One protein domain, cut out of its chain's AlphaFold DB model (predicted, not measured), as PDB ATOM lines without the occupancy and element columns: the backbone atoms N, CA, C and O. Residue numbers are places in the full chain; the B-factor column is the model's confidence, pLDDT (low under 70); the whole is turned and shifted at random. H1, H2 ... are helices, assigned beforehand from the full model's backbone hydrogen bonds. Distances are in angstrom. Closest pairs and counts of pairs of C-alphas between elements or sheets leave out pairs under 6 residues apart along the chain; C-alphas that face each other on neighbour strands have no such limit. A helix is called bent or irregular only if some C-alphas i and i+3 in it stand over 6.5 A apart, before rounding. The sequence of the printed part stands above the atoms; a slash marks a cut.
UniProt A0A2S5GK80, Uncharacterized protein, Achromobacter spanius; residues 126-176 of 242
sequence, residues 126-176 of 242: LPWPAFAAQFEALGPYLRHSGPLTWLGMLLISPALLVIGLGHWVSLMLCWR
ATOM      1  N   LEU A 126     -33.971  29.201 -15.358       83.25
ATOM      2  CA  LEU A 126     -32.588  29.538 -15.663       83.25
ATOM      3  C   LEU A 126     -32.343  29.390 -17.177       83.25
ATOM      4  O   LEU A 126     -32.943  28.520 -17.811       83.25
ATOM      5  N   PRO A 127     -31.468  30.217 -17.771       81.75
ATOM      6  CA  PRO A 127     -31.147  30.113 -19.191       81.75
ATOM      7  C   PRO A 127     -30.447  28.793 -19.515       81.75
ATOM      8  O   PRO A 127     -30.680  28.214 -20.570       81.75
ATOM      9  N   TRP A 128     -29.628  28.272 -18.597       83.31
ATOM     10  CA  TRP A 128     -28.757  27.135 -18.883       83.31
ATOM     11  C   TRP A 128     -29.491  25.868 -19.359       83.31
ATOM     12  O   TRP A 128     -29.117  25.366 -20.415       83.31
ATOM     13  N   PRO A 129     -30.571  25.384 -18.710       79.69
ATOM     14  CA  PRO A 129     -31.371  24.281 -19.252       79.69
ATOM     15  C   PRO A 129     -31.928  24.537 -20.661       79.69
ATOM     16  O   PRO A 129     -32.008  23.612 -21.466       79.69
ATOM     17  N   ALA A 130     -32.288  25.787 -20.980       80.00
ATOM     18  CA  ALA A 130     -32.857  26.149 -22.276       80.00
ATOM     19  C   ALA A 130     -31.834  26.023 -23.415       80.00
ATOM     20  O   ALA A 130     -32.178  25.548 -24.499       80.00
ATOM     21  N   PHE A 131     -30.583  26.413 -23.149       80.75
ATOM     22  CA  PHE A 131     -29.467  26.258 -24.083       80.75
ATOM     23  C   PHE A 131     -28.945  24.817 -24.111       80.75
ATOM     24  O   PHE A 131     -28.728  24.267 -25.187       80.75
ATOM     25  N   ALA A 132     -28.802  24.171 -22.949       79.31
ATOM     26  CA  ALA A 132     -28.283  22.809 -22.837       79.31
ATOM     27  C   ALA A 132     -29.104  21.800 -23.652       79.31
ATOM     28  O   ALA A 132     -28.518  20.934 -24.294       79.31
ATOM     29  N   ALA A 133     -30.430  21.960 -23.718       75.56
ATOM     30  CA  ALA A 133     -31.308  21.093 -24.506       75.56
ATOM     31  C   ALA A 133     -30.907  20.992 -25.995       75.56
ATOM     32  O   ALA A 133     -31.086  19.946 -26.615       75.56
ATOM     33  N   GLN A 134     -30.337  22.057 -26.568       75.44
ATOM     34  CA  GLN A 134     -29.873  22.079 -27.962       75.44
ATOM     35  C   GLN A 134     -28.580  21.283 -28.148       75.44
ATOM     36  O   GLN A 134     -28.343  20.696 -29.203       75.44
ATOM     37  N   PHE A 135     -27.752  21.257 -27.106       76.94
ATOM     38  CA  PHE A 135     -26.459  20.589 -27.110       76.94
ATOM     39  C   PHE A 135     -26.524  19.159 -26.568       76.94
ATOM     40  O   PHE A 135     -25.601  18.399 -26.830       76.94
ATOM     41  N   GLU A 136     -27.589  18.744 -25.876       74.62
ATOM     42  CA  GLU A 136     -27.740  17.358 -25.401       74.62
ATOM     43  C   GLU A 136     -27.688  16.344 -26.552       74.62
ATOM     44  O   GLU A 136     -27.005  15.327 -26.445       74.62
ATOM     45  N   ALA A 137     -28.351  16.640 -27.673       67.94
ATOM     46  CA  ALA A 137     -28.317  15.786 -28.861       67.94
ATOM     47  C   ALA A 137     -27.006  15.924 -29.656       67.94
ATOM     48  O   ALA A 137     -26.548  14.971 -30.282       67.94
ATOM     49  N   LEU A 138     -26.396  17.113 -29.632       72.94
ATOM     50  CA  LEU A 138     -25.231  17.447 -30.455       72.94
ATOM     51  C   LEU A 138     -23.894  17.100 -29.771       72.94
ATOM     52  O   LEU A 138     -22.888  16.883 -30.441       72.94
ATOM     53  N   GLY A 139     -23.878  17.007 -28.441       75.38
ATOM     54  CA  GLY A 139     -22.688  16.783 -27.621       75.38
ATOM     55  C   GLY A 139     -21.892  15.530 -28.001       75.38
ATOM     56  O   GLY A 139     -20.687  15.653 -28.232       75.38
ATOM     57  N   PRO A 140     -22.522  14.342 -28.125       75.50
ATOM     58  CA  PRO A 140     -21.828  13.128 -28.558       75.50
ATOM     59  C   PRO A 140     -21.196  13.262 -29.950       75.50
ATOM     60  O   PRO A 140     -20.079  12.800 -30.162       75.50
ATOM     61  N   TYR A 141     -21.874  13.942 -30.879       76.38
ATOM     62  CA  TYR A 141     -21.375  14.176 -32.235       76.38
ATOM     63  C   TYR A 141     -20.162  15.119 -32.244       76.38
ATOM     64  O   TYR A 141     -19.147  14.831 -32.878       76.38
ATOM     65  N   LEU A 142     -20.225  16.217 -31.488       79.50
ATOM     66  CA  LEU A 142     -19.148  17.210 -31.432       79.50
ATOM     67  C   LEU A 142     -17.870  16.670 -30.796       79.50
ATOM     68  O   LEU A 142     -16.774  17.055 -31.208       79.50
ATOM     69  N   ARG A 143     -17.999  15.758 -29.826       79.25
ATOM     70  CA  ARG A 143     -16.864  15.191 -29.084       79.25
ATOM     71  C   ARG A 143     -15.893  14.398 -29.963       79.25
ATOM     72  O   ARG A 143     -14.722  14.298 -29.615       79.25
ATOM     73  N   HIS A 144     -16.368  13.875 -31.092       79.69
ATOM     74  CA  HIS A 144     -15.576  13.105 -32.058       79.69
ATOM     75  C   HIS A 144     -15.379  13.840 -33.393       79.69
ATOM     76  O   HIS A 144     -14.984  13.231 -34.385       79.69
ATOM     77  N   SER A 145     -15.682  15.139 -33.441       81.69
ATOM     78  CA  SER A 145     -15.704  15.906 -34.685       81.69
ATOM     79  C   SER A 145     -14.383  16.622 -34.989       81.69
ATOM     80  O   SER A 145     -13.641  17.014 -34.087       81.69
ATOM     81  N   GLY A 146     -14.087  16.785 -36.281       90.44
ATOM     82  CA  GLY A 146     -12.883  17.461 -36.765       90.44
ATOM     83  C   GLY A 146     -13.009  18.993 -36.803       90.44
ATOM     84  O   GLY A 146     -14.099  19.542 -36.620       90.44
ATOM     85  N   PRO A 147     -11.913  19.712 -37.104       88.31
ATOM     86  CA  PRO A 147     -11.877  21.179 -37.097       88.31
ATOM     87  C   PRO A 147     -12.874  21.831 -38.071       88.31
ATOM     88  O   PRO A 147     -13.408  22.900 -37.781       88.31
ATOM     89  N   LEU A 148     -13.194  21.175 -39.193       89.75
ATOM     90  CA  LEU A 148     -14.193  21.666 -40.150       89.75
ATOM     91  C   LEU A 148     -15.613  21.688 -39.559       89.75
ATOM     92  O   LEU A 148     -16.366  22.632 -39.793       89.75
ATOM     93  N   THR A 149     -15.975  20.686 -38.754       87.19
ATOM     94  CA  THR A 149     -17.270  20.641 -38.059       87.19
ATOM     95  C   THR A 149     -17.378  21.766 -37.033       87.19
ATOM     96  O   THR A 149     -18.419  22.412 -36.931       87.19
ATOM     97  N   TRP A 150     -16.286  22.053 -36.322       87.44
ATOM     98  CA  TRP A 150     -16.210  23.180 -35.391       87.44
ATOM     99  C   TRP A 150     -16.341  24.536 -36.093       87.44
ATOM    100  O   TRP A 150     -17.071  25.396 -35.602       87.44
ATOM    101  N   LEU A 151     -15.721  24.711 -37.267       90.00
ATOM    102  CA  LEU A 151     -15.912  25.909 -38.094       90.00
ATOM    103  C   LEU A 151     -17.375  26.060 -38.539       90.00
ATOM    104  O   LEU A 151     -17.949  27.140 -38.418       90.00
ATOM    105  N   GLY A 152     -18.006  24.973 -38.992       89.50
ATOM    106  CA  GLY A 152     -19.433  24.966 -39.325       89.50
ATOM    107  C   GLY A 152     -20.312  25.345 -38.129       89.50
ATOM    108  O   GLY A 152     -21.224  26.159 -38.260       89.50
ATOM    109  N   MET A 153     -20.002  24.827 -36.938       87.69
ATOM    110  CA  MET A 153     -20.735  25.177 -35.723       87.69
ATOM    111  C   MET A 153     -20.546  26.644 -35.327       87.69
ATOM    112  O   MET A 153     -21.512  27.279 -34.910       87.69
ATOM    113  N   LEU A 154     -19.348  27.207 -35.506       89.25
ATOM    114  CA  LEU A 154     -19.102  28.634 -35.289       89.25
ATOM    115  C   LEU A 154     -19.980  29.494 -36.209       89.25
ATOM    116  O   LEU A 154     -20.605  30.443 -35.738       89.25
ATOM    117  N   LEU A 155     -20.091  29.124 -37.487       92.69
ATOM    118  CA  LEU A 155     -20.938  29.824 -38.459       92.69
ATOM    119  C   LEU A 155     -22.438  29.719 -38.125       92.69
ATOM    120  O   LEU A 155     -23.179  30.678 -38.326       92.69
ATOM    121  N   ILE A 156     -22.887  28.580 -37.586       89.69
ATOM    122  CA  ILE A 156     -24.290  28.350 -37.192       89.69
ATOM    123  C   ILE A 156     -24.590  28.920 -35.789       89.69
ATOM    124  O   ILE A 156     -25.753  29.123 -35.432       89.69
ATOM    125  N   SER A 157     -23.565  29.243 -34.993       89.12
ATOM    126  CA  SER A 157     -23.715  29.698 -33.606       89.12
ATOM    127  C   SER A 157     -24.662  30.894 -33.406       89.12
ATOM    128  O   SER A 157     -25.433  30.842 -32.442       89.12
ATOM    129  N   PRO A 158     -24.746  31.913 -34.295       91.38
ATOM    130  CA  PRO A 158     -25.722  32.990 -34.131       91.38
ATOM    131  C   PRO A 158     -27.165  32.478 -34.223       91.38
ATOM    132  O   PRO A 158     -28.029  32.916 -33.466       91.38
ATOM    133  N   ALA A 159     -27.431  31.508 -35.104       88.81
ATOM    134  CA  ALA A 159     -28.747  30.885 -35.210       88.81
ATOM    135  C   ALA A 159     -29.075  30.052 -33.961       88.81
ATOM    136  O   ALA A 159     -30.184  30.164 -33.438       88.81
ATOM    137  N   LEU A 160     -28.114  29.283 -33.427       87.19
ATOM    138  CA  LEU A 160     -28.302  28.543 -32.168       87.19
ATOM    139  C   LEU A 160     -28.610  29.487 -31.002       87.19
ATOM    140  O   LEU A 160     -29.521  29.218 -30.220       87.19
ATOM    141  N   LEU A 161     -27.918  30.629 -30.926       89.12
ATOM    142  CA  LEU A 161     -28.187  31.658 -29.923       89.12
ATOM    143  C   LEU A 161     -29.609  32.211 -30.037       89.12
ATOM    144  O   LEU A 161     -30.305  32.285 -29.027       89.12
ATOM    145  N   VAL A 162     -30.071  32.547 -31.244       89.44
ATOM    146  CA  VAL A 162     -31.446  33.032 -31.462       89.44
ATOM    147  C   VAL A 162     -32.475  31.977 -31.051       89.44
ATOM    148  O   VAL A 162     -33.438  32.302 -30.355       89.44
ATOM    149  N   ILE A 163     -32.261  30.708 -31.414       86.88
ATOM    150  CA  ILE A 163     -33.156  29.609 -31.021       86.88
ATOM    151  C   ILE A 163     -33.127  29.417 -29.496       86.88
ATOM    152  O   ILE A 163     -34.174  29.198 -28.888       86.88
ATOM    153  N   GLY A 164     -31.957  29.522 -28.859       87.94
ATOM    154  CA  GLY A 164     -31.790  29.334 -27.411       87.94
ATOM    155  C   GLY A 164     -32.440  30.445 -26.606       87.94
ATOM    156  O   GLY A 164     -33.169  30.175 -25.652       87.94
ATOM    157  N   LEU A 165     -32.275  31.688 -27.057       89.88
ATOM    158  CA  LEU A 165     -32.980  32.844 -26.514       89.88
ATOM    159  C   LEU A 165     -34.491  32.714 -26.715       89.88
ATOM    160  O   LEU A 165     -35.238  32.929 -25.768       89.88
ATOM    161  N   GLY A 166     -34.949  32.307 -27.902       87.00
ATOM    162  CA  GLY A 166     -36.369  32.069 -28.169       87.00
ATOM    163  C   GLY A 166     -36.966  30.999 -27.251       87.00
ATOM    164  O   GLY A 166     -38.021  31.213 -26.651       87.00
ATOM    165  N   HIS A 167     -36.261  29.880 -27.068       85.25
ATOM    166  CA  HIS A 167     -36.653  28.828 -26.131       85.25
ATOM    167  C   HIS A 167     -36.689  29.348 -24.687       85.25
ATOM    168  O   HIS A 167     -37.674  29.133 -23.981       85.25
ATOM    169  N   TRP A 168     -35.672  30.093 -24.254       88.50
ATOM    170  CA  TRP A 168     -35.620  30.655 -22.904       88.50
ATOM    171  C   TRP A 168     -36.736  31.675 -22.642       88.50
ATOM    172  O   TRP A 168     -37.403  31.605 -21.607       88.50
ATOM    173  N   VAL A 169     -37.004  32.568 -23.598       88.19
ATOM    174  CA  VAL A 169     -38.137  33.505 -23.549       88.19
ATOM    175  C   VAL A 169     -39.460  32.740 -23.485       88.19
ATOM    176  O   VAL A 169     -40.319  33.089 -22.681       88.19
ATOM    177  N   SER A 170     -39.612  31.650 -24.243       84.00
ATOM    178  CA  SER A 170     -40.795  30.784 -24.139       84.00
ATOM    179  C   SER A 170     -40.964  30.226 -22.719       84.00
ATOM    180  O   SER A 170     -42.051  30.312 -22.152       84.00
ATOM    181  N   LEU A 171     -39.888  29.755 -22.074       84.50
ATOM    182  CA  LEU A 171     -39.947  29.284 -20.683       84.50
ATOM    183  C   LEU A 171     -40.339  30.398 -19.699       84.50
ATOM    184  O   LEU A 171     -41.061  30.122 -18.738       84.50
ATOM    185  N   MET A 172     -39.891  31.640 -19.919       85.56
ATOM    186  CA  MET A 172     -40.300  32.801 -19.112       85.56
ATOM    187  C   MET A 172     -41.790  33.093 -19.239       85.56
ATOM    188  O   MET A 172     -42.455  33.350 -18.237       85.56
ATOM    189  N   LEU A 173     -42.291  33.031 -20.469       84.81
ATOM    190  CA  LEU A 173     -43.675  33.317 -20.820       84.81
ATOM    191  C   LEU A 173     -44.638  32.198 -20.386       84.81
ATOM    192  O   LEU A 173     -45.791  32.473 -20.057       84.81
ATOM    193  N   CYS A 174     -44.184  30.944 -20.354       85.31
ATOM    194  CA  CYS A 174     -44.974  29.818 -19.863       85.31
ATOM    195  C   CYS A 174     -45.146  29.867 -18.338       85.31
ATOM    196  O   CYS A 174     -44.190  30.071 -17.575       85.31
ATOM    197  N   TRP A 175     -46.371  29.604 -17.874       82.94
ATOM    198  CA  TRP A 175     -46.667  29.602 -16.450       82.94
ATOM    199  C   TRP A 175     -46.113  28.351 -15.771       82.94
ATOM    200  O   TRP A 175     -45.996  27.264 -16.348       82.94
ATOM    201  N   ARG A 176     -45.798  28.492 -14.483       84.06
ATOM    202  CA  ARG A 176     -45.424  27.352 -13.650       84.06
ATOM    203  C   ARG A 176     -46.687  26.568 -13.263       84.06
ATOM    204  O   ARG A 176     -47.553  27.147 -12.605       84.06
TER     205      ARG A 176
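This is residues 126 to 176 of the 242 residues of an uncharacterized protein of Achromobacter spanius (UniProt A0A2S5GK80). The long bent helix H3 arches along one side of a narrow loop, whose other side holds the shorter H1 and H2. H1 packs on arm H3b; between H2 and arm H3a the loop is open. The printed part has 51 residues with three named helices, in the order H1, H2, H3, and is all helix. It is a loose rod, 41 by 20 by 12 A, with a radius of gyration of the C-alphas of 12.8 A.

H3, residues 147 to 173, assigned as one helix by its hydrogen bonds, is bent: C-alphas 155 and 158 are 7.2 A apart. Its arms, H3a, residues 147 to 155, and H3b, residues 158 to 173, stand at a steep tilt of 54 degrees. H1, residues 127 to 136, touches H3b at a steep tilt of 51 degrees, opposite ways; their closest C-alphas, of Phe 131 and Gly 164, are 5.1 A apart. H2, residues 139 to 143, is close to H3a but not clearly touching, the closest C-alphas, of Leu 142 and Thr 149, being 7.7 A apart. Every O i to N i+4 pair is within hydrogen-bond range in H2, H3a and H3b, and 4 of 6 in H1.

H3b measures 22.4 A, ending at C-alpha 173 (-43.675, 33.317, -20.820); H1 measures 14.6 A from C-alpha 127 (-31.147, 30.113, -19.191).

The printed part has no cut, and both links are tight. Residue 137 is under pLDDT 70.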